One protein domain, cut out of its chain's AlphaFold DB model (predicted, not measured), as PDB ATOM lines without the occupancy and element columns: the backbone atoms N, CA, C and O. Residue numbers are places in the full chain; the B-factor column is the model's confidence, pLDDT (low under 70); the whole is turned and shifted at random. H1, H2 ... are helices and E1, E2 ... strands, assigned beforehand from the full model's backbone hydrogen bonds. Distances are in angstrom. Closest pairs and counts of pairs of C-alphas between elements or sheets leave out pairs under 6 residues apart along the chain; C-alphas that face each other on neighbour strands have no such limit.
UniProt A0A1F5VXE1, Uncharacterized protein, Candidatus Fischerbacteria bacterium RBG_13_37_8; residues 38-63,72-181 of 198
ATOM      1  N   ILE A  38     104.430  63.056 159.556       77.12
ATOM      2  CA  ILE A  38     104.256  64.335 158.854       77.12
ATOM      3  C   ILE A  38     103.117  65.130 159.504       77.12
ATOM      4  O   ILE A  38     102.067  64.575 159.820       77.12
ATOM      5  N   HIS A  39     103.324  66.429 159.700       79.25
ATOM      6  CA  HIS A  39     102.351  67.366 160.266       79.25
ATOM      7  C   HIS A  39     102.244  68.597 159.364       79.25
ATOM      8  O   HIS A  39     103.268  69.076 158.886       79.25
ATOM      9  N   VAL A  40     101.033  69.122 159.144       81.56
ATOM     10  CA  VAL A  40     100.800  70.304 158.291       81.56
ATOM     11  C   VAL A  40     100.016  71.373 159.054       81.56
ATOM     12  O   VAL A  40      98.932  71.093 159.568       81.56
ATOM     13  N   TYR A  41     100.555  72.591 159.120       83.50
ATOM     14  CA  TYR A  41     100.022  73.730 159.876       83.50
ATOM     15  C   TYR A  41      99.812  74.955 158.967       83.50
ATOM     16  O   TYR A  41     100.601  75.205 158.058       83.50
ATOM     17  N   ASP A  42      98.785  75.762 159.249       86.56
ATOM     18  CA  ASP A  42      98.722  77.153 158.774       86.56
ATOM     19  C   ASP A  42      99.721  77.978 159.595       86.56
ATOM     20  O   ASP A  42      99.666  77.946 160.827       86.56
ATOM     21  N   ILE A  43     100.616  78.734 158.948       89.19
ATOM     22  CA  ILE A  43     101.601  79.558 159.662       89.19
ATOM     23  C   ILE A  43     100.954  80.683 160.499       89.19
ATOM     24  O   ILE A  43     101.564  81.193 161.445       89.19
ATOM     25  N   LYS A  44      99.723  81.078 160.146       85.19
ATOM     26  CA  LYS A  44      98.890  82.063 160.858       85.19
ATOM     27  C   LYS A  44      97.893  81.400 161.819       85.19
ATOM     28  O   LYS A  44      97.182  82.100 162.536       85.19
ATOM     29  N   GLY A  45      97.851  80.067 161.843       83.06
ATOM     30  CA  GLY A  45      97.065  79.269 162.776       83.06
ATOM     31  C   GLY A  45      97.787  79.007 164.102       83.06
ATOM     32  O   GLY A  45      98.800  79.620 164.436       83.06
ATOM     33  N   CYS A  46      97.255  78.054 164.868       82.12
ATOM     34  CA  CYS A  46      97.911  77.564 166.078       82.12
ATOM     35  C   CYS A  46      99.042  76.599 165.692       82.12
ATOM     36  O   CYS A  46      98.801  75.586 165.032       82.12
ATOM     37  N   ILE A  47     100.265  76.930 166.108       87.00
ATOM     38  CA  ILE A  47     101.467  76.104 165.963       87.00
ATOM     39  C   ILE A  47     101.871  75.643 167.375       87.00
ATOM     40  O   ILE A  47     101.841  76.475 168.280       87.00
ATOM     41  N   PRO A  48     102.256  74.369 167.589       85.94
ATOM     42  CA  PRO A  48     102.650  73.866 168.906       85.94
ATOM     43  C   PRO A  48     103.802  74.660 169.534       85.94
ATOM     44  O   PRO A  48     104.821  74.883 168.878       85.94
ATOM     45  N   ASP A  49     103.702  74.989 170.825       88.06
ATOM     46  CA  ASP A  49     104.713  75.780 171.553       88.06
ATOM     47  C   ASP A  49     106.123  75.175 171.476       88.06
ATOM     48  O   ASP A  49     107.118  75.892 171.421       88.06
ATOM     49  N   ILE A  50     106.222  73.845 171.398       87.31
ATOM     50  CA  ILE A  50     107.492  73.122 171.258       87.31
ATOM     51  C   ILE A  50     108.212  73.385 169.920       87.31
ATOM     52  O   ILE A  50     109.409  73.137 169.819       87.31
ATOM     53  N   LEU A  51     107.508  73.914 168.913       90.44
ATOM     54  CA  LEU A  51     108.075  74.404 167.650       90.44
ATOM     55  C   LEU A  51     108.322  75.922 167.657       90.44
ATOM     56  O   LEU A  51     109.058  76.424 166.815       90.44
ATOM     57  N   LEU A  52     107.708  76.653 168.593       91.19
ATOM     58  CA  LEU A  52     107.909  78.093 168.798       91.19
ATOM     59  C   LEU A  52     109.027  78.387 169.812       91.19
ATOM     60  O   LEU A  52     109.553  79.498 169.858       91.19
ATOM     61  N   LYS A  53     109.412  77.389 170.613       90.56
ATOM     62  CA  LYS A  53     110.506  77.475 171.575       90.56
ATOM     63  C   LYS A  53     111.836  77.775 170.876       90.56
ATOM     64  O   LYS A  53     112.348  76.965 170.109       90.56
ATOM     65  N   GLN A  54     112.441  78.903 171.237       86.38
ATOM     66  CA  GLN A  54     113.854  79.166 170.977       86.38
ATOM     67  C   GLN A  54     114.724  78.409 172.000       86.38
ATOM     68  O   GLN A  54     114.308  78.167 173.135       86.38
ATOM     69  N   TYR A  55     115.926  78.007 171.587       84.50
ATOM     70  CA  TYR A  55     116.863  77.223 172.396       84.50
ATOM     71  C   TYR A  55     118.137  78.038 172.634       84.50
ATOM     72  O   TYR A  55     118.753  78.499 171.680       84.50
ATOM     73  N   ASP A  56     118.578  78.173 173.887       82.44
ATOM     74  CA  ASP A  56     119.693  79.068 174.264       82.44
ATOM     75  C   ASP A  56     121.060  78.637 173.705       82.44
ATOM     76  O   ASP A  56     122.023  79.404 173.702       82.44
ATOM     77  N   LYS A  57     121.179  77.371 173.290       85.12
ATOM     78  CA  LYS A  57     122.423  76.763 172.812       85.12
ATOM     79  C   LYS A  57     122.162  75.918 171.578       85.12
ATOM     80  O   LYS A  57     121.289  75.052 171.583       85.12
ATOM     81  N   LYS A  58     122.980  76.138 170.549       85.06
ATOM     82  CA  LYS A  58     122.981  75.355 169.313       85.06
ATOM     83  C   LYS A  58     123.442  73.917 169.616       85.06
ATOM     84  O   LYS A  58     124.583  73.742 170.044       85.06
ATOM     85  N   PRO A  59     122.587  72.897 169.439       84.62
ATOM     86  CA  PRO A  59     122.919  71.516 169.770       84.62
ATOM     87  C   PRO A  59     123.924  70.917 168.776       84.62
ATOM     88  O   PRO A  59     124.057  71.362 167.632       84.62
ATOM     89  N   ALA A  60     124.651  69.890 169.218       83.12
ATOM     90  CA  ALA A  60     125.642  69.213 168.390       83.12
ATOM     91  C   ALA A  60     124.969  68.418 167.257       83.12
ATOM     92  O   ALA A  60     124.062  67.620 167.492       83.12
ATOM     93  N   ARG A  61     125.449  68.601 166.021       80.50
ATOM     94  CA  ARG A  61     124.976  67.846 164.855       80.50
ATOM     95  C   ARG A  61     125.405  66.380 164.985       80.50
ATOM     96  O   ARG A  61     126.592  66.078 164.883       80.50
ATOM     97  N   LYS A  62     124.448  65.465 165.185       77.94
ATOM     98  CA  LYS A  62     124.684  64.021 164.993       77.94
ATOM     99  C   LYS A  62     125.004  63.746 163.517       77.94
ATOM    100  O   LYS A  62     124.731  64.584 162.656       77.94
ATOM    101  N   LYS A  63     125.601  62.585 163.215       71.75
ATOM    102  CA  LYS A  63     125.972  62.219 161.837       71.75
ATOM    103  C   LYS A  63     124.769  62.364 160.898       71.75
ATOM    104  O   LYS A  63     123.637  62.047 161.281       71.75
ATOM    105  N   LEU A  72     117.044  63.070 153.500       74.19
ATOM    106  CA  LEU A  72     116.041  64.135 153.339       74.19
ATOM    107  C   LEU A  72     116.604  65.539 153.652       74.19
ATOM    108  O   LEU A  72     117.278  65.701 154.675       74.19
ATOM    109  N   PRO A  73     116.286  66.571 152.842       79.00
ATOM    110  CA  PRO A  73     116.767  67.920 153.091       79.00
ATOM    111  C   PRO A  73     116.105  68.534 154.329       79.00
ATOM    112  O   PRO A  73     114.917  68.341 154.595       79.00
ATOM    113  N   GLU A  74     116.878  69.291 155.107       87.44
ATOM    114  CA  GLU A  74     116.400  69.895 156.354       87.44
ATOM    115  C   GLU A  74     115.413  71.050 156.152       87.44
ATOM    116  O   GLU A  74     114.568  71.259 157.023       87.44
ATOM    117  N   LEU A  75     115.488  71.770 155.026       89.56
ATOM    118  CA  LEU A  75     114.595  72.887 154.710       89.56
ATOM    119  C   LEU A  75     114.358  73.024 153.193       89.56
ATOM    120  O   LEU A  75     115.299  73.050 152.401       89.56
ATOM    121  N   LEU A  76     113.094  73.182 152.802       88.25
ATOM    122  CA  LEU A  76     112.639  73.438 151.431       88.25
ATOM    123  C   LEU A  76     111.518  74.487 151.438       88.25
ATOM    124  O   LEU A  76     110.671  74.494 152.328       88.25
ATOM    125  N   LEU A  77     111.474  75.333 150.409       87.94
ATOM    126  CA  LEU A  77     110.320  76.163 150.062       87.94
ATOM    127  C   LEU A  77     109.871  75.843 148.634       87.94
ATOM    128  O   LEU A  77     110.670  75.916 147.693       87.94
ATOM    129  N   CYS A  78     108.587  75.557 148.448       86.50
ATOM    130  CA  CYS A  78     107.978  75.376 147.133       86.50
ATOM    131  C   CYS A  78     106.671  76.172 147.001       86.50
ATOM    132  O   CYS A  78     106.108  76.660 147.979       86.50
ATOM    133  N   THR A  79     106.191  76.322 145.769       86.69
ATOM    134  CA  THR A  79     104.825  76.782 145.471       86.69
ATOM    135  C   THR A  79     104.030  75.627 144.885       86.69
ATOM    136  O   THR A  79     104.570  74.913 144.045       86.69
ATOM    137  N   SER A  80     102.768  75.478 145.275       83.06
ATOM    138  CA  SER A  80     101.844  74.433 144.822       83.06
ATOM    139  C   SER A  80     100.540  75.048 144.309       83.06
ATOM    140  O   SER A  80     100.059  76.041 144.860       83.06
ATOM    141  N   GLY A  81      99.919  74.433 143.299       81.31
ATOM    142  CA  GLY A  81      98.549  74.750 142.871       81.31
ATOM    143  C   GLY A  81      97.460  74.140 143.763       81.31
ATOM    144  O   GLY A  81      96.281  74.201 143.424       81.31
ATOM    145  N   THR A  82      97.835  73.488 144.867       77.94
ATOM    146  CA  THR A  82      96.934  72.845 145.837       77.94
ATOM    147  C   THR A  82      97.457  73.049 147.262       77.94
ATOM    148  O   THR A  82      98.629  72.790 147.532       77.94
ATOM    149  N   SER A  83      96.582  73.492 148.170       79.81
ATOM    150  CA  SER A  83      96.842  73.577 149.617       79.81
ATOM    151  C   SER A  83      97.107  72.183 150.193       79.81
ATOM    152  O   SER A  83      96.335  71.260 149.949       79.81
ATOM    153  N   PHE A  84      98.176  71.995 150.963       78.25
ATOM    154  CA  PHE A  84      98.461  70.709 151.605       78.25
ATOM    155  C   PHE A  84      97.616  70.518 152.873       78.25
ATOM    156  O   PHE A  84      97.258  69.388 153.210       78.25
ATOM    157  N   LEU A  85      97.188  71.609 153.519       75.88
ATOM    158  CA  LEU A  85      96.145  71.576 154.550       75.88
ATOM    159  C   LEU A  85      94.827  70.984 154.030       75.88
ATOM    160  O   LEU A  85      94.168  70.262 154.778       75.88
ATOM    161  N   SER A  86      94.433  71.252 152.777       72.00
ATOM    162  CA  SER A  86      93.211  70.664 152.209       72.00
ATOM    163  C   SER A  86      93.366  69.172 151.890       72.00
ATOM    164  O   SER A  86      92.424  68.411 152.110       72.00
ATOM    165  N   LEU A  87      94.562  68.736 151.472       68.12
ATOM    166  CA  LEU A  87      94.881  67.321 151.231       68.12
ATOM    167  C   LEU A  87      94.802  66.469 152.507       68.12
ATOM    168  O   LEU A  87      94.379  65.320 152.450       68.12
ATOM    169  N   TYR A  88      95.169  67.032 153.660       58.78
ATOM    170  CA  TYR A  88      95.194  66.308 154.938       58.78
ATOM    171  C   TYR A  88      93.844  66.308 155.686       58.78
ATOM    172  O   TYR A  88      93.706  65.636 156.705       58.78
ATOM    173  N   GLN A  89      92.830  67.052 155.227       48.38
ATOM    174  CA  GLN A  89      91.510  67.071 155.883       48.38
ATOM    175  C   GLN A  89      90.626  65.861 155.543       48.38
ATOM    176  O   GLN A  89      89.631  65.631 156.230       48.38
ATOM    177  N   TYR A  90      90.978  65.078 154.518       46.47
ATOM    178  CA  TYR A  90      90.149  63.981 154.024       46.47
ATOM    179  C   TYR A  90      90.990  62.737 153.731       46.47
ATOM    180  O   TYR A  90      91.779  62.724 152.796       46.47
ATOM    181  N   PHE A  91      90.744  61.638 154.454       49.62
ATOM    182  CA  PHE A  91      91.294  60.305 154.146       49.62
ATOM    183  C   PHE A  91      90.599  59.648 152.928       49.62
ATOM    184  O   PHE A  91      90.314  58.451 152.932       49.62
ATOM    185  N   TRP A  92      90.253  60.436 151.906       46.22
ATOM    186  CA  TRP A  92      89.479  59.999 150.740       46.22
ATOM    187  C   TRP A  92      90.407  59.529 149.607       46.22
ATOM    188  O   TRP A  92      91.460  60.131 149.400       46.22
ATOM    189  N   PRO A  93      90.064  58.476 148.845       50.84
ATOM    190  CA  PRO A  93      90.949  57.953 147.809       50.84
ATOM    191  C   PRO A  93      91.073  58.918 146.618       50.84
ATOM    192  O   PRO A  93      90.233  58.931 145.721       50.84
ATOM    193  N   ILE A  94      92.163  59.686 146.584       52.78
ATOM    194  CA  ILE A  94      92.582  60.461 145.407       52.78
ATOM    195  C   ILE A  94      92.924  59.547 144.227       52.78
ATOM    196  O   ILE A  94      93.539  58.485 144.375       52.78
ATOM    197  N   SER A  95      92.552  59.975 143.024       61.94
ATOM    198  CA  SER A  95      92.919  59.283 141.794       61.94
ATOM    199  C   SER A  95      94.370  59.564 141.393       61.94
ATOM    200  O   SER A  95      94.954  60.606 141.698       61.94
ATOM    201  N   GLN A  96      94.939  58.661 140.592       61.28
ATOM    202  CA  GLN A  96      96.263  58.841 139.984       61.28
ATOM    203  C   GLN A  96      96.360  60.128 139.138       61.28
ATOM    204  O   GLN A  96      97.436  60.712 139.031       61.28
ATOM    205  N   LYS A  97      95.239  60.598 138.568       65.62
ATOM    206  CA  LYS A  97      95.175  61.854 137.802       65.62
ATOM    207  C   LYS A  97      95.274  63.084 138.705       65.62
ATOM    208  O   LYS A  97      95.925  64.052 138.329       65.62
ATOM    209  N   GLU A  98      94.660  63.049 139.886       65.50
ATOM    210  CA  GLU A  98      94.763  64.130 140.872       65.50
ATOM    211  C   GLU A  98      96.162  64.183 141.483       65.50
ATOM    212  O   GLU A  98      96.749  65.259 141.530       65.50
ATOM    213  N   PHE A  99      96.745  63.033 141.837       70.38
ATOM    214  CA  PHE A  99      98.142  62.950 142.278       70.38
ATOM    215  C   PHE A  99      99.112  63.556 141.247       70.38
ATOM    216  O   PHE A  99      99.927  64.410 141.596       70.38
ATOM    217  N   GLN A 100      98.983  63.172 139.972       69.81
ATOM    218  CA  GLN A 100      99.813  63.709 138.890       69.81
ATOM    219  C   GLN A 100      99.605  65.224 138.716       69.81
ATOM    220  O   GLN A 100     100.574  65.976 138.686       69.81
ATOM    221  N   LYS A 101      98.350  65.694 138.713       73.88
ATOM    222  CA  LYS A 101      98.016  67.126 138.647       73.88
ATOM    223  C   LYS A 101      98.608  67.923 139.817       73.88
ATOM    224  O   LYS A 101      99.019  69.062 139.615       73.88
ATOM    225  N   ILE A 102      98.651  67.352 141.024       74.94
ATOM    226  CA  ILE A 102      99.305  67.996 142.169       74.94
ATOM    227  C   ILE A 102     100.813  68.063 141.922       74.94
ATOM    228  O   ILE A 102     101.356  69.161 142.031       74.94
ATOM    229  N   LYS A 103     101.467  66.960 141.512       73.94
ATOM    230  CA  LYS A 103     102.905  66.950 141.171       73.94
ATOM    231  C   LYS A 103     103.255  68.062 140.185       73.94
ATOM    232  O   LYS A 103     104.118  68.884 140.477       73.94
ATOM    233  N   ASP A 104     102.551  68.106 139.059       76.88
ATOM    234  CA  ASP A 104     102.827  69.034 137.959       76.88
ATOM    235  C   ASP A 104     102.510  70.500 138.317       76.88
ATOM    236  O   ASP A 104     102.884  71.418 137.591       76.88
ATOM    237  N   SER A 105     101.843  70.736 139.455       80.25
ATOM    238  CA  SER A 105     101.584  72.069 140.007       80.25
ATOM    239  C   SER A 105     102.627  72.551 141.024       80.25
ATOM    240  O   SER A 105     102.537  73.699 141.468       80.25
ATOM    241  N   ILE A 106     103.584  71.704 141.425       81.94
ATOM    242  CA  ILE A 106     104.611  72.062 142.411       81.94
ATOM    243  C   ILE A 106     105.851  72.636 141.709       81.94
ATOM    244  O   ILE A 106     106.302  72.155 140.675       81.94
ATOM    245  N   THR A 107     106.447  73.675 142.292       84.06
ATOM    246  CA  THR A 107     107.732  74.232 141.847       84.06
ATOM    247  C   THR A 107     108.613  74.555 143.049       84.06
ATOM    248  O   THR A 107     108.228  75.373 143.887       84.06
ATOM    249  N   ILE A 108     109.806  73.956 143.118       84.12
ATOM    250  CA  ILE A 108     110.846  74.300 144.104       84.12
ATOM    251  C   ILE A 108     111.251  75.771 143.926       84.12
ATOM    252  O   ILE A 108     111.377  76.254 142.800       84.12
ATOM    253  N   LYS A 109     111.454  76.486 145.037       86.75
ATOM    254  CA  LYS A 109     111.936  77.879 145.069       86.75
ATOM    255  C   LYS A 109     113.215  78.047 145.895       86.75
ATOM    256  O   LYS A 109     113.986  78.958 145.619       86.75
ATOM    257  N   PHE A 110     113.441  77.184 146.884       87.06
ATOM    258  CA  PHE A 110     114.614  77.197 147.759       87.06
ATOM    259  C   PHE A 110     114.824  75.812 148.370       87.06
ATOM    260  O   PHE A 110     113.860  75.232 148.853       87.06
ATOM    261  N   GLU A 111     116.055  75.306 148.415       87.06
ATOM    262  CA  GLU A 111     116.380  74.042 149.088       87.06
ATOM    263  C   GLU A 111     117.682  74.172 149.893       87.06
ATOM    264  O   GLU A 111     118.638  74.842 149.478       87.06
ATOM    265  N   ARG A 112     117.718  73.514 151.053       88.12
ATOM    266  CA  ARG A 112     118.905  73.268 151.873       88.12
ATOM    267  C   ARG A 112     118.874  71.827 152.366       88.12
ATOM    268  O   ARG A 112     118.113  71.489 153.271       88.12
ATOM    269  N   THR A 113     119.761  70.993 151.822       82.62
ATOM    270  CA  THR A 113     119.976  69.622 152.313       82.62
ATOM    271  C   THR A 113     120.344  69.614 153.796       82.62
ATOM    272  O   THR A 113     119.900  68.756 154.549       82.62
ATOM    273  N   ILE A 114     121.113  70.618 154.227       84.25
ATOM    274  CA  ILE A 114     121.541  70.830 155.608       84.25
ATOM    275  C   ILE A 114     121.387  72.325 155.917       84.25
ATOM    276  O   ILE A 114     121.959  73.153 155.207       84.25
ATOM    277  N   VAL A 115     120.653  72.669 156.976       85.81
ATOM    278  CA  VAL A 115     120.644  74.021 157.554       85.81
ATOM    279  C   VAL A 115     121.896  74.162 158.415       85.81
ATOM    280  O   VAL A 115     122.168  73.327 159.282       85.81
ATOM    281  N   ASN A 116     122.688  75.205 158.185       81.00
ATOM    282  CA  ASN A 116     123.981  75.398 158.840       81.00
ATOM    283  C   ASN A 116     124.025  76.661 159.706       81.00
ATOM    284  O   ASN A 116     124.712  76.666 160.738       81.00
ATOM    285  N   GLY A 117     123.274  77.710 159.362       84.69
ATOM    286  CA  GLY A 117     123.281  78.960 160.119       84.69
ATOM    287  C   GLY A 117     122.085  79.873 159.870       84.69
ATOM    288  O   GLY A 117     121.179  79.565 159.104       84.69
ATOM    289  N   SER A 118     122.121  81.046 160.501       88.25
ATOM    290  CA  SER A 118     121.110  82.098 160.343       88.25
ATOM    291  C   SER A 118     121.000  82.620 158.907       88.25
ATOM    292  O   SER A 118     119.934  83.089 158.523       88.25
ATOM    293  N   GLN A 119     122.058  82.485 158.097       91.25
ATOM    294  CA  GLN A 119     122.024  82.834 156.675       91.25
ATOM    295  C   GLN A 119     120.972  82.024 155.905       91.25
ATOM    296  O   GLN A 119     120.273  82.594 155.076       91.25
ATOM    297  N   ASP A 120     120.783  80.738 156.222       91.06
ATOM    298  CA  ASP A 120     119.771  79.903 155.558       91.06
ATOM    299  C   ASP A 120     118.340  80.397 155.845       91.06
ATOM    300  O   ASP A 120     117.452  80.275 155.003       91.06
ATOM    301  N   VAL A 121     118.122  80.998 157.022       91.00
ATOM    302  CA  VAL A 121     116.843  81.611 157.419       91.00
ATOM    303  C   VAL A 121     116.663  82.987 156.766       91.00
ATOM    304  O   VAL A 121     115.565  83.312 156.317       91.00
ATOM    305  N   ALA A 122     117.733  83.778 156.646       91.56
ATOM    306  CA  ALA A 122     117.711  85.066 155.947       91.56
ATOM    307  C   ALA A 122     117.483  84.907 154.429       91.56
ATOM    308  O   ALA A 122     116.728  85.675 153.830       91.56
ATOM    309  N   ASP A 123     118.085  83.884 153.813       91.94
ATOM    310  CA  ASP A 123     117.847  83.514 152.415       91.94
ATOM    311  C   ASP A 123     116.378  83.112 152.194       91.94
ATOM    312  O   ASP A 123     115.747  83.564 151.235       91.94
ATOM    313  N   LEU A 124     115.817  82.300 153.101       91.38
ATOM    314  CA  LEU A 124     114.409  81.898 153.080       91.38
ATOM    315  C   LEU A 124     113.475  83.113 153.178       91.38
ATOM    316  O   LEU A 124     112.565  83.252 152.360       91.38
ATOM    317  N   GLU A 125     113.703  83.998 154.152       91.38
ATOM    318  CA  GLU A 125     112.897  85.204 154.366       91.38
ATOM    319  C   GLU A 125     112.862  86.082 153.111       91.38
ATOM    320  O   GLU A 125     111.783  86.411 152.613       91.38
ATOM    321  N   LYS A 126     114.032  86.359 152.525       90.62
ATOM    322  CA  LYS A 126     114.174  87.140 151.289       90.62
ATOM    323  C   LYS A 126     113.370  86.556 150.122       90.62
ATOM    324  O   LYS A 126     112.769  87.305 149.352       90.62
ATOM    325  N   ILE A 127     113.325  85.231 149.985       88.81
ATOM    326  CA  ILE A 127     112.560  84.554 148.925       88.81
ATOM    327  C   ILE A 127     111.047  84.621 149.198       88.81
ATOM    328  O   ILE A 127     110.258  84.777 148.262       88.81
ATOM    329  N   ILE A 128     110.624  84.561 150.463       87.75
ATOM    330  CA  ILE A 128     109.218  84.723 150.866       87.75
ATOM    331  C   ILE A 128     108.740  86.168 150.630       87.75
ATOM    332  O   ILE A 128     107.627  86.372 150.138       87.75
ATOM    333  N   GLU A 129     109.579  87.173 150.888       86.31
ATOM    334  CA  GLU A 129     109.278  88.571 150.551       86.31
ATOM    335  C   GLU A 129     109.187  88.803 149.036       86.31
ATOM    336  O   GLU A 129     108.255  89.459 148.567       86.31
ATOM    337  N   GLN A 130     110.077  88.201 148.242       83.94
ATOM    338  CA  GLN A 130     110.000  88.268 146.777       83.94
ATOM    339  C   GLN A 130     108.696  87.654 146.235       83.94
ATOM    340  O   GLN A 130     108.040  88.257 145.385       83.94
ATOM    341  N   GLN A 131     108.257  86.505 146.766       76.94
ATOM    342  CA  GLN A 131     106.968  85.890 146.399       76.94
ATOM    343  C   GLN A 131     105.749  86.745 146.781       76.94
ATOM    344  O   GLN A 131     104.704  86.640 146.140       76.94
ATOM    345  N   LYS A 132     105.877  87.596 147.806       72.88
ATOM    346  CA  LYS A 132     104.842  88.536 148.263       72.88
ATOM    347  C   LYS A 132     104.738  89.786 147.378       72.88
ATOM    348  O   LYS A 132     103.660  90.370 147.309       72.88
ATOM    349  N   MET A 133     105.830  90.190 146.718       59.91
ATOM    350  CA  MET A 133     105.851  91.305 145.758       59.91
ATOM    351  C   MET A 133     105.365  90.896 144.364       59.91
ATOM    352  O   MET A 133     104.703  91.679 143.686       59.91
ATOM    353  N   VAL A 134     105.659  89.667 143.930       62.69
ATOM    354  CA  VAL A 134     105.051  89.104 142.719       62.69
ATOM    355  C   VAL A 134     103.552  88.914 142.965       62.69
ATOM    356  O   VAL A 134     103.155  88.296 143.953       62.69
ATOM    357  N   MET A 135     102.709  89.389 142.039       51.38
ATOM    358  CA  MET A 135     101.273  89.083 142.020       51.38
ATOM    359  C   MET A 135     101.059  87.601 141.687       51.38
ATOM    360  O   MET A 135     100.731  87.228 140.561       51.38
ATOM    361  N   SER A 136     101.296  86.747 142.682       54.59
ATOM    362  CA  SER A 136     101.131  85.303 142.579       54.59
ATOM    363  C   SER A 136      99.702  84.978 142.121       54.59
ATOM    364  O   SER A 136      98.755  85.532 142.689       54.59
ATOM    365  N   PRO A 137      99.517  84.093 141.118       59.00
ATOM    366  CA  PRO A 137      98.193  83.681 140.668       59.00
ATOM    367  C   PRO A 137      97.323  83.273 141.857       59.00
ATOM    368  O   PRO A 137      97.787  82.557 142.743       59.00
ATOM    369  N   VAL A 138      96.063  83.721 141.861       59.94
ATOM    370  CA  VAL A 138      95.156  83.737 143.032       59.94
ATOM    371  C   VAL A 138      95.085  82.399 143.791       59.94
ATOM    372  O   VAL A 138      94.860  82.390 145.003       59.94
ATOM    373  N   ASN A 139      95.332  81.287 143.095       67.31
ATOM    374  CA  ASN A 139      95.189  79.917 143.583       67.31
ATOM    375  C   ASN A 139      96.513  79.218 143.967       67.31
ATOM    376  O   ASN A 139      96.465  78.055 144.362       67.31
ATOM    377  N   LEU A 140      97.681  79.870 143.870       79.12
ATOM    378  CA  LEU A 140      98.928  79.285 144.382       79.12
ATOM    379  C   LEU A 140      99.017  79.391 145.911       79.12
ATOM    380  O   LEU A 140      98.584  80.373 146.519       79.12
ATOM    381  N   THR A 141      99.610  78.362 146.512       82.19
ATOM    382  CA  THR A 141      99.947  78.264 147.940       82.19
ATOM    383  C   THR A 141     101.456  78.084 148.071       82.19
ATOM    384  O   THR A 141     102.039  77.278 147.342       82.19
ATOM    385  N   THR A 142     102.098  78.813 148.979       88.19
ATOM    386  CA  THR A 142     103.520  78.621 149.296       88.19
ATOM    387  C   THR A 142     103.627  77.622 150.442       88.19
ATOM    388  O   THR A 142     102.851  77.685 151.392       88.19
ATOM    389  N   VAL A 143     104.575  76.692 150.375       86.75
ATOM    390  CA  VAL A 143     104.760  75.665 151.407       86.75
ATOM    391  C   VAL A 143     106.221  75.617 151.830       86.75
ATOM    392  O   VAL A 143     107.107  75.421 150.997       86.75
ATOM    393  N   ALA A 144     106.463  75.791 153.127       89.81
ATOM    394  CA  ALA A 144     107.748  75.549 153.769       89.81
ATOM    395  C   ALA A 144     107.749  74.141 154.375       89.81
ATOM    396  O   ALA A 144     106.824  73.775 155.098       89.81
ATOM    397  N   ILE A 145     108.770  73.341 154.077       88.12
ATOM    398  CA  ILE A 145     108.886  71.944 154.503       88.12
ATOM    399  C   ILE A 145     110.179  71.806 155.308       88.12
ATOM    400  O   ILE A 145     111.246  72.187 154.824       88.12
ATOM    401  N   ILE A 146     110.084  71.281 156.532       90.06
ATOM    402  CA  ILE A 146     111.203  71.149 157.475       90.06
ATOM    403  C   ILE A 146     111.339  69.695 157.924       90.06
ATOM    404  O   ILE A 146     110.385  69.104 158.439       90.06
ATOM    405  N   THR A 147     112.548  69.143 157.810       87.69
ATOM    406  CA  THR A 147     112.885  67.824 158.365       87.69
ATOM    407  C   THR A 147     113.471  67.999 159.768       87.69
ATOM    408  O   THR A 147     114.588  68.492 159.942       87.69
ATOM    409  N   LEU A 148     112.696  67.628 160.788       88.75
ATOM    410  CA  LEU A 148     112.971  67.854 162.205       88.75
ATOM    411  C   LEU A 148     113.896  66.776 162.797       88.75
ATOM    412  O   LEU A 148     113.570  65.589 162.821       88.75
ATOM    413  N   ASN A 149     115.037  67.215 163.323       87.56
ATOM    414  CA  ASN A 149     116.035  66.416 164.033       87.56
ATOM    415  C   ASN A 149     116.651  67.239 165.189       87.56
ATOM    416  O   ASN A 149     116.261  68.392 165.390       87.56
ATOM    417  N   ASP A 150     117.616  66.679 165.939       84.81
ATOM    418  CA  ASP A 150     118.250  67.370 167.085       84.81
ATOM    419  C   ASP A 150     118.809  68.762 166.749       84.81
ATOM    420  O   ASP A 150     118.948  69.578 167.649       84.81
ATOM    421  N   TYR A 151     119.185  69.023 165.493       87.19
ATOM    422  CA  TYR A 151     119.806  70.274 165.056       87.19
ATOM    423  C   TYR A 151     118.802  71.236 164.425       87.19
ATOM    424  O   TYR A 151     118.798  72.421 164.758       87.19
ATOM    425  N   SER A 152     117.928  70.762 163.531       88.69
ATOM    426  CA  SER A 152     116.936  71.628 162.874       88.69
ATOM    427  C   SER A 152     115.866  72.154 163.841       88.69
ATOM    428  O   SER A 152     115.327  73.235 163.610       88.69
ATOM    429  N   ILE A 153     115.644  71.493 164.987       89.38
ATOM    430  CA  ILE A 153     114.791  72.004 166.079       89.38
ATOM    431  C   ILE A 153     115.304  73.311 166.715       89.38
ATOM    432  O   ILE A 153     114.524  74.052 167.297       89.38
ATOM    433  N   TYR A 154     116.588  73.653 166.563       90.88
ATOM    434  CA  TYR A 154     117.099  74.972 166.959       90.88
ATOM    435  C   TYR A 154     116.630  76.085 166.002       90.88
ATOM    436  O   TYR A 154     116.451  77.231 166.407       90.88
ATOM    437  N   TRP A 155     116.425  75.754 164.723       91.69
ATOM    438  CA  TRP A 155     116.116  76.712 163.657       91.69
ATOM    439  C   TRP A 155     114.623  76.838 163.347       91.69
ATOM    440  O   TRP A 155     114.225  77.812 162.712       91.69
ATOM    441  N   ILE A 156     113.789  75.891 163.791       92.69
ATOM    442  CA  ILE A 156     112.368  75.840 163.418       92.69
ATOM    443  C   ILE A 156     111.577  77.083 163.850       92.69
ATOM    444  O   ILE A 156     110.809  77.593 163.041       92.69
ATOM    445  N   ALA A 157     111.820  77.640 165.043       93.69
ATOM    446  CA  ALA A 157     111.168  78.877 165.481       93.69
ATOM    447  C   ALA A 157     111.560  80.101 164.609       93.69
ATOM    448  O   ALA A 157     110.660  80.720 164.039       93.69
ATOM    449  N   PRO A 158     112.858  80.407 164.374       93.19
ATOM    450  CA  PRO A 158     113.271  81.404 163.375       93.19
ATOM    451  C   PRO A 158     112.687  81.192 161.967       93.19
ATOM    452  O   PRO A 158     112.288  82.159 161.320       93.19
ATOM    453  N   ILE A 159     112.607  79.944 161.490       93.25
ATOM    454  CA  ILE A 159     112.010  79.615 160.185       93.25
ATOM    455  C   ILE A 159     110.506  79.923 160.181       93.25
ATOM    456  O   ILE A 159     110.004  80.511 159.224       93.25
ATOM    457  N   ILE A 160     109.786  79.590 161.255       93.69
ATOM    458  CA  ILE A 160     108.362  79.910 161.418       93.69
ATOM    459  C   ILE A 160     108.128  81.423 161.370       93.69
ATOM    460  O   ILE A 160     107.224  81.876 160.666       93.69
ATOM    461  N   ASP A 161     108.949  82.215 162.060       92.62
ATOM    462  CA  ASP A 161     108.801  83.673 162.087       92.62
ATOM    463  C   ASP A 161     109.165  84.339 160.748       92.62
ATOM    464  O   ASP A 161     108.504  85.302 160.349       92.62
ATOM    465  N   ALA A 162     110.116  83.782 159.989       91.62
ATOM    466  CA  ALA A 162     110.332  84.152 158.587       91.62
ATOM    467  C   ALA A 162     109.100  83.818 157.719       91.62
ATOM    468  O   ALA A 162     108.613  84.658 156.959       91.62
ATOM    469  N   CYS A 163     108.521  82.621 157.872       90.38
ATOM    470  CA  CYS A 163     107.326  82.204 157.132       90.38
ATOM    471  C   CYS A 163     106.080  83.051 157.453       90.38
ATOM    472  O   CYS A 163     105.284  83.331 156.551       90.38
ATOM    473  N   ARG A 164     105.924  83.529 158.695       90.06
ATOM    474  CA  ARG A 164     104.813  84.406 159.127       90.06
ATOM    475  C   ARG A 164     104.764  85.749 158.396       90.06
ATOM    476  O   ARG A 164     103.678  86.314 158.250       90.06
ATOM    477  N   LYS A 165     105.901  86.246 157.892       85.62
ATOM    478  CA  LYS A 165     105.992  87.492 157.102       85.62
ATOM    479  C   LYS A 165     105.346  87.359 155.713       85.62
ATOM    480  O   LYS A 165     104.983  88.374 155.102       85.62
ATOM    481  N   GLY A 166     105.170  86.126 155.232       78.69
ATOM    482  CA  GLY A 166     104.557  85.790 153.950       78.69
ATOM    483  C   GLY A 166     103.021  85.824 153.918       78.69
ATOM    484  O   GLY A 166     102.318  86.031 154.914       78.69
ATOM    485  N   ASN A 167     102.485  85.586 152.722       73.12
ATOM    486  CA  ASN A 167     101.060  85.384 152.469       73.12
ATOM    487  C   ASN A 167     100.828  83.946 151.995       73.12
ATOM    488  O   ASN A 167     101.591  83.459 151.170       73.12
ATOM    489  N   LYS A 168      99.774  83.289 152.504       72.56
ATOM    490  CA  LYS A 168      99.418  81.889 152.188       72.56
ATOM    491  C   LYS A 168     100.606  80.910 152.284       72.56
ATOM    492  O   LYS A 168     100.838  80.135 151.357       72.56
ATOM    493  N   VAL A 169     101.358  80.972 153.388       82.75
ATOM    494  CA  VAL A 169     102.428  80.007 153.679       82.75
ATOM    495  C   VAL A 169     101.883  78.907 154.589       82.75
ATOM    496  O   VAL A 169     101.421  79.190 155.694       82.75
ATOM    497  N   GLU A 170     101.952  77.664 154.131       87.88
ATOM    498  CA  GLU A 170     101.721  76.468 154.945       87.88
ATOM    499  C   GLU A 170     103.060  75.890 155.418       87.88
ATOM    500  O   GLU A 170     104.076  75.997 154.727       87.88
ATOM    501  N   LEU A 171     103.068  75.273 156.598       89.00
ATOM    502  CA  LEU A 171     104.239  74.633 157.196       89.00
ATOM    503  C   LEU A 171     104.043  73.119 157.249       89.00
ATOM    504  O   LEU A 171     103.111  72.645 157.896       89.00
ATOM    505  N   VAL A 172     104.964  72.364 156.657       86.12
ATOM    506  CA  VAL A 172     105.059  70.906 156.780       86.12
ATOM    507  C   VAL A 172     106.246  70.558 157.676       86.12
ATOM    508  O   VAL A 172     107.372  70.969 157.405       86.12
ATOM    509  N   VAL A 173     106.014  69.772 158.726       86.56
ATOM    510  CA  VAL A 173     107.057  69.280 159.640       86.56
ATOM    511  C   VAL A 173     107.127  67.762 159.555       86.56
ATOM    512  O   VAL A 173     106.126  67.075 159.759       86.56
ATOM    513  N   ILE A 174     108.316  67.244 159.262       81.38
ATOM    514  CA  ILE A 174     108.599  65.820 159.054       81.38
ATOM    515  C   ILE A 174     109.520  65.349 160.182       81.38
ATOM    516  O   ILE A 174     110.602  65.903 160.343       81.38
ATOM    517  N   LYS A 175     109.119  64.348 160.976       83.38
ATOM    518  CA  LYS A 175     109.912  63.819 162.106       83.38
ATOM    519  C   LYS A 175     109.943  62.293 162.152       83.38
ATOM    520  O   LYS A 175     109.006  61.637 161.699       83.38
ATOM    521  N   ASP A 176     110.978  61.734 162.771       79.75
ATOM    522  CA  ASP A 176     110.978  60.338 163.223       79.75
ATOM    523  C   ASP A 176     110.003  60.223 164.421       79.75
ATOM    524  O   ASP A 176     110.198  60.909 165.430       79.75
ATOM    525  N   PRO A 177     108.940  59.396 164.353       75.38
ATOM    526  CA  PRO A 177     107.959  59.263 165.430       75.38
ATOM    527  C   PRO A 177     108.522  58.618 166.706       75.38
ATOM    528  O   PRO A 177     107.857  58.656 167.737       75.38
ATOM    529  N   THR A 178     109.720  58.028 166.665       77.31
ATOM    530  CA  THR A 178     110.411  57.464 167.838       77.31
ATOM    531  C   THR A 178     111.234  58.499 168.612       77.31
ATOM    532  O   THR A 178     111.888  58.152 169.596       77.31
ATOM    533  N   LYS A 179     111.238  59.766 168.175       80.50
ATOM    534  CA  LYS A 179     112.061  60.843 168.738       80.50
ATOM    535  C   LYS A 179     111.181  61.959 169.303       80.50
ATOM    536  O   LYS A 179     110.114  62.267 168.779       80.50
ATOM    537  N   SER A 180     111.660  62.583 170.376       78.69
ATOM    538  CA  SER A 180     111.081  63.824 170.903       78.69
ATOM    539  C   SER A 180     111.340  64.980 169.917       78.69
ATOM    540  O   SER A 180     112.431  65.010 169.339       78.69
ATOM    541  N   PRO A 181     110.406  65.933 169.719       82.94
ATOM    542  CA  PRO A 181     109.116  66.089 170.399       82.94
ATOM    543  C   PRO A 181     107.966  65.298 169.758       82.94
ATOM    544  O   PRO A 181     107.863  65.176 168.534       82.94
TER     545      PRO A 181
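This is residues 38 to 63 and 72 to 181 of the 198 residues of an uncharacterized protein of Candidatus Fischerbacteria bacterium RBG_13_37_8 (UniProt A0A1F5VXE1). A strongly twisted sheet of five strands has two helices, H4 and H5, side by side over one face, both running along the strands. The other face is largely bare, with the short helix H2 on it, and an arm of residues 89 to 100, holding most of H3, sticks out from the body. The printed part has 136 residues, with five named helices and five named strands in the order E1 H1 E2 H2 H3 E3 H4 E4 H5 E5. The sheet's order is E1 E5 E4 E2 E3, mixed, and the class is mixed, helices and strands. The whole is compact, with a radius of gyration of the C-alphas of 15.2 A and spans of 45 by 37 by 28 A.

Edge strand E1, residues 38 to 42, is the antiparallel neighbour of E5, residues 169 to 175, with N 41 and O 171 2.8 A apart. E5 is the parallel neighbour of E4, residues 141 to 148, at 23 degrees, with N 172 and O 144 2.8 A apart. E4 is antiparallel to E2, residues 75 to 80, at 155 degrees, with N 143 and O 78 2.8 A apart. E2 is antiparallel to the other edge strand, E3, residues 107 to 112, with N 77 and O 110 2.9 A apart. H4, residues 118 to 133, is on the sheet at a height of 9.7 A, over E2 and E3, and its closest C-alphas to E3 are those of Leu 124 and Phe 110, 7.1 A apart. H5, residues 156 to 164, is on the same face at a height of 9.4 A, over E5 and E4; the C-alphas of Cys 163 and Val 169 are its closest to E5, 6.4 A apart. With the sheet, H4 and H5 make two layers, helices on one face of a sheet. H4 touches H5 with residues 121 to 128 alone, at a shallow tilt of 17 degrees, the same way; the closest C-alphas are those of Glu 125 and Ala 162, 5.1 A apart. E4, H5 and E5 form a strand-helix-strand unit, two parallel neighbour strands joined through a helix, with a right-handed crossover. E3, H4 and E4 form a split unit, with E2 between its strands, and its crossover is also right-handed. H2, residues 84 to 87, is on the opposite face at a height of 8.2 A, only just over E5, with 3 of its C-alphas falling on that strand. H1, residues 49 to 52, is not on the sheet but touches H5, the closest C-alphas being those of Leu 52 and Ala 157, 4.7 A apart. H3, residues 96 to 103, is not on the sheet and touches no helix. In H3, H4 and H5 every O i to N i+4 pair is within hydrogen-bond range; H1 and H2 are too short for such a pair.

E1 begins at C-alpha 38, (104.256, 64.335, 158.854), and is 14.0 A long; H1 follows. E2 is 16.2 A long, then come H2 and H3, the latter 10.5 A. E3 is 15.0 A long. H4, the longest helix, runs 23.0 A from C-alpha 118 at (121.110, 82.098, 160.343). E4 is 21.9 A long, H5 12.2 A, and E5 19.7 A, ending at C-alpha 175, (109.912, 63.819, 162.106).

The C-alphas of Asp 56 and Lys 97, 47.2 A apart, are the two farthest apart. Residues 64 to 71 are cut out, and C-alphas 63 and 72 are 13.2 A apart across the cut. Of the links printed whole, none is long. The mean pLDDT of the printed part is 80.7; residues 87 to 98, 100 and 133 to 139 are under 70.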